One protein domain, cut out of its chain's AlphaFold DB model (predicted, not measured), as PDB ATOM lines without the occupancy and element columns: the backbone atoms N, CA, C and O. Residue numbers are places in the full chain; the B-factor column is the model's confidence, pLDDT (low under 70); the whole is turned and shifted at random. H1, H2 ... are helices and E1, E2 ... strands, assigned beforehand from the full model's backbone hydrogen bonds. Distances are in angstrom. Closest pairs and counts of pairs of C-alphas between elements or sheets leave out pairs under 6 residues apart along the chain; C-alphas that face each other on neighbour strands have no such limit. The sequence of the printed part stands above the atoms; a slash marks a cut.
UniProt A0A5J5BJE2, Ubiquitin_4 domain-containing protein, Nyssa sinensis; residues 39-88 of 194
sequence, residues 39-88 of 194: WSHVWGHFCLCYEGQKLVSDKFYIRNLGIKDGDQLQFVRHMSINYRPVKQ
ATOM      1  N   TRP A  39     -25.586 -31.509 -61.040       90.31
ATOM      2  CA  TRP A  39     -26.461 -31.675 -59.873       90.31
ATOM      3  C   TRP A  39     -25.734 -32.172 -58.626       90.31
ATOM      4  O   TRP A  39     -26.017 -31.707 -57.527       90.31
ATOM      5  N   SER A  40     -24.719 -33.026 -58.783       90.12
ATOM      6  CA  SER A  40     -23.854 -33.428 -57.667       90.12
ATOM      7  C   SER A  40     -23.184 -32.231 -56.989       90.12
ATOM      8  O   SER A  40     -23.079 -32.200 -55.766       90.12
ATOM      9  N   HIS A  41     -22.771 -31.225 -57.765       87.81
ATOM     10  CA  HIS A  41     -22.198 -29.998 -57.226       87.81
ATOM     11  C   HIS A  41     -23.259 -29.115 -56.561       87.81
ATOM     12  O   HIS A  41     -23.029 -28.607 -55.465       87.81
ATOM     13  N   VAL A  42     -24.434 -28.965 -57.185       91.06
ATOM     14  CA  VAL A  42     -25.550 -28.202 -56.603       91.06
ATOM     15  C   VAL A  42     -25.918 -28.771 -55.235       91.06
ATOM     16  O   VAL A  42     -25.887 -28.047 -54.249       91.06
ATOM     17  N   TRP A  43     -26.176 -30.069 -55.138       91.38
ATOM     18  CA  TRP A  43     -26.614 -30.687 -53.886       91.38
ATOM     19  C   TRP A  43     -25.504 -30.888 -52.846       91.38
ATOM     20  O   TRP A  43     -25.805 -31.057 -51.666       91.38
ATOM     21  N   GLY A  44     -24.230 -30.839 -53.250       89.44
ATOM     22  CA  GLY A  44     -23.096 -30.803 -52.318       89.44
ATOM     23  C   GLY A  44     -22.858 -29.429 -51.678       89.44
ATOM     24  O   GLY A  44     -22.266 -29.340 -50.604       89.44
ATOM     25  N   HIS A  45     -23.316 -28.345 -52.315       89.50
ATOM     26  CA  HIS A  45     -23.090 -26.970 -51.846       89.50
ATOM     27  C   HIS A  45     -24.361 -26.213 -51.458       89.50
ATOM     28  O   HIS A  45     -24.277 -25.165 -50.806       89.50
ATOM     29  N   PHE A  46     -25.525 -26.713 -51.855       90.94
ATOM     30  CA  PHE A  46     -26.819 -26.093 -51.641       90.94
ATOM     31  C   PHE A  46     -27.839 -27.127 -51.178       90.94
ATOM     32  O   PHE A  46     -27.789 -28.302 -51.538       90.94
ATOM     33  N   CYS A  47     -28.817 -26.663 -50.411       91.44
ATOM     34  CA  CYS A  47     -30.015 -27.425 -50.097       91.44
ATOM     35  C   CYS A  47     -31.256 -26.565 -50.334       91.44
ATOM     36  O   CYS A  47     -31.175 -25.340 -50.454       91.44
ATOM     37  N   LEU A  48     -32.412 -27.220 -50.383       91.38
ATOM     38  CA  LEU A  48     -33.693 -26.528 -50.380       91.38
ATOM     39  C   LEU A  48     -34.023 -26.072 -48.953       91.38
ATOM     40  O   LEU A  48     -33.601 -26.693 -47.973       91.38
ATOM     41  N   CYS A  49     -34.755 -24.972 -48.848       90.50
ATOM     42  CA  CYS A  49     -35.201 -24.368 -47.604       90.50
ATOM     43  C   CYS A  49     -36.667 -23.955 -47.730       90.50
ATOM     44  O   CYS A  49     -37.041 -23.304 -48.710       90.50
ATOM     45  N   TYR A  50     -37.464 -24.316 -46.730       90.44
ATOM     46  CA  TYR A  50     -38.860 -23.923 -46.581       90.44
ATOM     47  C   TYR A  50     -39.034 -23.235 -45.230       90.44
ATOM     48  O   TYR A  50     -38.716 -23.836 -44.211       90.44
ATOM     49  N   GLU A  51     -39.473 -21.975 -45.208       88.12
ATOM     50  CA  GLU A  51     -39.674 -21.207 -43.962       88.12
ATOM     51  C   GLU A  51     -38.485 -21.273 -42.972       88.12
ATOM     52  O   GLU A  51     -38.648 -21.373 -41.761       88.12
ATOM     53  N   GLY A  52     -37.250 -21.259 -43.486       85.75
ATOM     54  CA  GLY A  52     -36.032 -21.373 -42.669       85.75
ATOM     55  C   GLY A  52     -35.622 -22.810 -42.313       85.75
ATOM     56  O   GLY A  52     -34.507 -23.027 -41.834       85.75
ATOM     57  N   GLN A  53     -36.464 -23.803 -42.601       88.81
ATOM     58  CA  GLN A  53     -36.180 -25.222 -42.407       88.81
ATOM     59  C   GLN A  53     -35.419 -25.786 -43.609       88.81
ATOM     60  O   GLN A  53     -35.921 -25.816 -44.734       88.81
ATOM     61  N   LYS A  54     -34.190 -26.256 -43.378       91.06
ATOM     62  CA  LYS A  54     -33.345 -26.852 -44.419       91.06
ATOM     63  C   LYS A  54     -33.736 -28.306 -44.679       91.06
ATOM     64  O   LYS A  54     -33.679 -29.144 -43.780       91.06
ATOM     65  N   LEU A  55     -34.038 -28.630 -45.931       90.38
ATOM     66  CA  LEU A  55     -34.369 -29.982 -46.381       90.38
ATOM     67  C   LEU A  55     -33.087 -30.761 -46.716       90.38
ATOM     68  O   LEU A  55     -32.707 -30.906 -47.880       90.38
ATOM     69  N   VAL A  56     -32.379 -31.220 -45.680       88.31
ATOM     70  CA  VAL A  56     -31.098 -31.941 -45.830       88.31
ATOM     71  C   VAL A  56     -31.293 -33.457 -45.928       88.31
ATOM     72  O   VAL A  56     -30.582 -34.114 -46.684       88.31
ATOM     73  N   SER A  57     -32.256 -34.012 -45.185       89.56
ATOM     74  CA  SER A  57     -32.497 -35.458 -45.122       89.56
ATOM     75  C   SER A  57     -33.413 -35.931 -46.246       89.56
ATOM     76  O   SER A  57     -34.598 -35.605 -46.267       89.56
ATOM     77  N   ASP A  58     -32.872 -36.765 -47.130       91.31
ATOM     78  CA  ASP A  58     -33.570 -37.321 -48.295       91.31
ATOM     79  C   ASP A  58     -34.763 -38.212 -47.933       91.31
ATOM     80  O   ASP A  58     -35.710 -38.309 -48.705       91.31
ATOM     81  N   LYS A  59     -34.744 -38.824 -46.743       90.12
ATOM     82  CA  LYS A  59     -35.798 -39.734 -46.265       90.12
ATOM     83  C   LYS A  59     -37.023 -39.010 -45.711       90.12
ATOM     84  O   LYS A  59     -38.022 -39.653 -45.408       90.12
ATOM     85  N   PHE A  60     -36.941 -37.697 -45.506       90.00
ATOM     86  CA  PHE A  60     -38.009 -36.967 -44.840       90.00
ATOM     87  C   PHE A  60     -39.189 -36.739 -45.786       90.00
ATOM     88  O   PHE A  60     -39.003 -36.383 -46.949       90.00
ATOM     89  N   TYR A  61     -40.409 -36.912 -45.281       90.44
ATOM     90  CA  TYR A  61     -41.622 -36.651 -46.048       90.44
ATOM     91  C   TYR A  61     -41.917 -35.155 -46.115       90.44
ATOM     92  O   TYR A  61     -42.024 -34.481 -45.091       90.44
ATOM     93  N   ILE A  62     -42.138 -34.643 -47.320       88.44
ATOM     94  CA  ILE A  62     -42.383 -33.215 -47.580       88.44
ATOM     95  C   ILE A  62     -43.641 -32.730 -46.856       88.44
ATOM     96  O   ILE A  62     -43.638 -31.673 -46.229       88.44
ATOM     97  N   ARG A  63     -44.695 -33.556 -46.843       85.81
ATOM     98  CA  ARG A  63     -45.941 -33.272 -46.117       85.81
ATOM     99  C   ARG A  63     -45.739 -33.083 -44.609       85.81
ATOM    100  O   ARG A  63     -46.503 -32.352 -43.989       85.81
ATOM    101  N   ASN A  64     -44.726 -33.724 -44.018       88.00
ATOM    102  CA  ASN A  64     -44.431 -33.603 -42.590       88.00
ATOM    103  C   ASN A  64     -43.714 -32.282 -42.272       88.00
ATOM    104  O   ASN A  64     -43.716 -31.861 -41.122       88.00
ATOM    105  N   LEU A  65     -43.138 -31.618 -43.281       82.94
ATOM    106  CA  LEU A  65     -42.571 -30.267 -43.173       82.94
ATOM    107  C   LEU A  65     -43.636 -29.173 -43.323       82.94
ATOM    108  O   LEU A  65     -43.315 -27.994 -43.229       82.94
ATOM    109  N   GLY A  66     -44.892 -29.549 -43.581       84.88
ATOM    110  CA  GLY A  66     -45.988 -28.606 -43.795       84.88
ATOM    111  C   GLY A  66     -46.023 -27.975 -45.188       84.88
ATOM    112  O   GLY A  66     -46.866 -27.114 -45.408       84.88
ATOM    113  N   ILE A  67     -45.167 -28.428 -46.112       86.62
ATOM    114  CA  ILE A  67     -45.111 -27.942 -47.495       86.62
ATOM    115  C   ILE A  67     -46.343 -28.428 -48.268       86.62
ATOM    116  O   ILE A  67     -46.678 -29.621 -48.253       86.62
ATOM    117  N   LYS A  68     -47.002 -27.500 -48.956       83.81
ATOM    118  CA  LYS A  68     -48.231 -27.671 -49.734       83.81
ATOM    119  C   LYS A  68     -48.030 -27.243 -51.185       83.81
ATOM    120  O   LYS A  68     -47.013 -26.675 -51.571       83.81
ATOM    121  N   ASP A  69     -49.036 -27.541 -52.000       80.38
ATOM    122  CA  ASP A  69     -49.085 -27.064 -53.375       80.38
ATOM    123  C   ASP A  69     -49.126 -25.529 -53.414       80.38
ATOM    124  O   ASP A  69     -49.862 -24.900 -52.651       80.38
ATOM    125  N   GLY A  70     -48.311 -24.937 -54.287       81.12
ATOM    126  CA  GLY A  70     -48.144 -23.484 -54.398       81.12
ATOM    127  C   GLY A  70     -47.108 -22.869 -53.449       81.12
ATOM    128  O   GLY A  70     -46.798 -21.684 -53.595       81.12
ATOM    129  N   ASP A  71     -46.533 -23.644 -52.526       86.81
ATOM    130  CA  ASP A  71     -45.468 -23.146 -51.658       86.81
ATOM    131  C   ASP A  71     -44.157 -22.940 -52.423       86.81
ATOM    132  O   ASP A  71     -43.819 -23.648 -53.376       86.81
ATOM    133  N   GLN A  72     -43.383 -21.951 -51.976       86.69
ATOM    134  CA  GLN A  72     -42.111 -21.598 -52.592       86.69
ATOM    135  C   GLN A  72     -40.940 -22.126 -51.773       86.69
ATOM    136  O   GLN A  72     -40.836 -21.905 -50.567       86.69
ATOM    137  N   LEU A  73     -40.011 -22.770 -52.472       89.31
ATOM    138  CA  LEU A  73     -38.763 -23.260 -51.910       89.31
ATOM    139  C   LEU A  73     -37.605 -22.370 -52.341       89.31
ATOM    140  O   LEU A  73     -37.558 -21.877 -53.469       89.31
ATOM    141  N   GLN A  74     -36.644 -22.196 -51.440       89.88
ATOM    142  CA  GLN A  74     -35.444 -21.410 -51.703       89.88
ATOM    143  C   GLN A  74     -34.209 -22.297 -51.695       89.88
ATOM    144  O   GLN A  74     -34.054 -23.157 -50.831       89.88
ATOM    145  N   PHE A  75     -33.290 -22.051 -52.625       90.56
ATOM    146  CA  PHE A  75     -31.944 -22.598 -52.523       90.56
ATOM    147  C   PHE A  75     -31.148 -21.794 -51.502       90.56
ATOM    148  O   PHE A  75     -30.981 -20.582 -51.643       90.56
ATOM    149  N   VAL A  76     -30.610 -22.480 -50.499       89.44
ATOM    150  CA  VAL A  76     -29.702 -21.894 -49.513       89.44
ATOM    151  C   VAL A  76     -28.369 -22.620 -49.549       89.44
ATOM    152  O   VAL A  76     -28.300 -23.820 -49.814       89.44
ATOM    153  N   ARG A  77     -27.283 -21.888 -49.287       89.69
ATOM    154  CA  ARG A  77     -25.945 -22.480 -49.228       89.69
ATOM    155  C   ARG A  77     -25.861 -23.435 -48.032       89.69
ATOM    156  O   ARG A  77     -26.147 -23.052 -46.897       89.69
ATOM    157  N   HIS A  78     -25.443 -24.662 -48.300       84.00
ATOM    158  CA  HIS A  78     -25.207 -25.713 -47.320       84.00
ATOM    159  C   HIS A  78     -24.107 -26.632 -47.858       84.00
ATOM    160  O   HIS A  78     -24.345 -27.430 -48.758       84.00
ATOM    161  N   MET A  79     -22.886 -26.485 -47.345       75.75
ATOM    162  CA  MET A  79     -21.752 -27.303 -47.774       75.75
ATOM    163  C   MET A  79     -21.788 -28.648 -47.047       75.75
ATOM    164  O   MET A  79     -21.384 -28.734 -45.890       75.75
ATOM    165  N   SER A  80     -22.257 -29.697 -47.720       63.44
ATOM    166  CA  SER A  80     -22.111 -31.080 -47.271       63.44
ATOM    167  C   SER A  80     -21.054 -31.766 -48.132       63.44
ATOM    168  O   SER A  80     -21.279 -32.119 -49.285       63.44
ATOM    169  N   ILE A  81     -19.879 -32.006 -47.550       56.91
ATOM    170  CA  ILE A  81     -18.744 -32.649 -48.239       56.91
ATOM    171  C   ILE A  81     -19.105 -34.075 -48.728       56.91
ATOM    172  O   ILE A  81     -18.455 -34.619 -49.615       56.91
ATOM    173  N   ASN A  82     -20.200 -34.659 -48.219       59.41
ATOM    174  CA  ASN A  82     -20.588 -36.055 -48.422       59.41
ATOM    175  C   ASN A  82     -21.890 -36.267 -49.222       59.41
ATOM    176  O   ASN A  82     -22.527 -37.308 -49.046       59.41
ATOM    177  N   TYR A  83     -22.324 -35.336 -50.083       64.75
ATOM    178  CA  TYR A  83     -23.504 -35.607 -50.921       64.75
ATOM    179  C   TYR A  83     -23.244 -36.783 -51.878       64.75
ATOM    180  O   TYR A  83     -22.463 -36.686 -52.826       64.75
ATOM    181  N   ARG A  84     -23.917 -37.911 -51.625       66.12
ATOM    182  CA  ARG A  84     -23.976 -39.064 -52.527       66.12
ATOM    183  C   ARG A  84     -25.339 -39.039 -53.214       66.12
ATOM    184  O   ARG A  84     -26.320 -39.373 -52.554       66.12
ATOM    185  N   PRO A  85     -25.430 -38.646 -54.496       58.75
ATOM    186  CA  PRO A  85     -26.702 -38.677 -55.203       58.75
ATOM    187  C   PRO A  85     -27.243 -40.104 -55.208       58.75
ATOM    188  O   PRO A  85     -26.533 -41.042 -55.588       58.75
ATOM    189  N   VAL A  86     -28.504 -40.265 -54.807       63.19
ATOM    190  CA  VAL A  86     -29.238 -41.504 -55.054       63.19
ATOM    191  C   VAL A  86     -29.400 -41.589 -56.566       63.19
ATOM    192  O   VAL A  86     -30.179 -40.849 -57.159       63.19
ATOM    193  N   LYS A  87     -28.597 -42.434 -57.220       55.88
ATOM    194  CA  LYS A  87     -28.786 -42.719 -58.640       55.88
ATOM    195  C   LYS A  87     -30.180 -43.312 -58.786       55.88
ATOM    196  O   LYS A  87     -30.402 -44.441 -58.353       55.88
ATOM    197  N   GLN A  88     -31.093 -42.578 -59.412       49.22
ATOM    198  CA  GLN A  88     -32.246 -43.209 -60.027       49.22
ATOM    199  C   GLN A  88     -31.697 -44.150 -61.091       49.22
ATOM    200  O   GLN A  88     -31.184 -43.723 -62.125       49.22
TER     201      GLN A  88
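Overview. This is residues 39 to 88 of the 194 residues of the protein "Ubiquitin_4 domain-containing protein" of Nyssa sinensis (UniProt A0A5J5BJE2). Look first for a small slab of three short antiparallel strands, E2, E1 and E3, with a short helix grazing it toward each of two opposite ends, H1 by the start of E1 and H2 toward the other end. The chain loops out from E2 through H2 and back to E3, and a tail with no named element, residues 78 to 88, runs on from E3 past the H1 end. The printed part has 50 residues, with two named helices and three named strands in the order H1, E1, E2, H2, E3; the sheet's order is E2, E1, E3. The class is mixed, helices and strands, with 23 residues in named elements, under half of those printed. The whole is only just compact, close to loose, with a radius of gyration of the C-alphas of 11.4 A, and spans 28 by 23 by 14 A.

Arrangement. Begin at E1, residues 46 to 50, the inner strand. On one side of it is the edge strand E3, residues 74 to 77, antiparallel at 138 degrees; N 49 and O 74 are 2.8 A apart and N 76 and O 47 are 2.9 A apart, within hydrogen-bond range. On the other side is the edge strand E2, residues 53 to 55, antiparallel at 131 degrees, with N 55 and O 48 within hydrogen-bond range at 2.8 A. E1 and E2 form a hairpin. Now look to H1, residues 39 to 45, which is on the sheet but only grazes it; its closest C-alphas to E3 are those of His 45 and Arg 77, 5.9 A apart. H2, residues 62 to 65, is also on the sheet and only grazes it. H1 and H2 are apart. E2, H2 and E3 make a split strand-helix-strand unit, two strands running the same way with a helix between them along the chain and E1 between them in the sheet; its crossover is right-handed. In H1 every O i to N i+4 pair is within hydrogen-bond range, while H2 is too short for such a pair.

Along the chain. Find C-alpha 46 at (-26.819, -26.093, -51.641); from there E1 runs 13.2 A to C-alpha 50. E2 covers 6.5 A from Gln 53 to Leu 55. E3 runs 9.9 A from Gln 74 and ends at C-alpha 77, (-25.945, -22.480, -49.228). H1 begins at C-alpha 39, (-26.461, -31.675, -59.873), and covers 9.9 A; H2 covers 5.3 A.

Size, cuts and confidence. The two C-alphas farthest apart are those of Gly 70 and Ile 81, at 31.4 A. The printed part has no cut. The links H1 to E1 and E1 to E2 are tight, those from E2 to H2 and H2 to E3 are short, and no link is long. The model's mean pLDDT over the printed part is 83.0; look for values under 70 at residues 80 to 88.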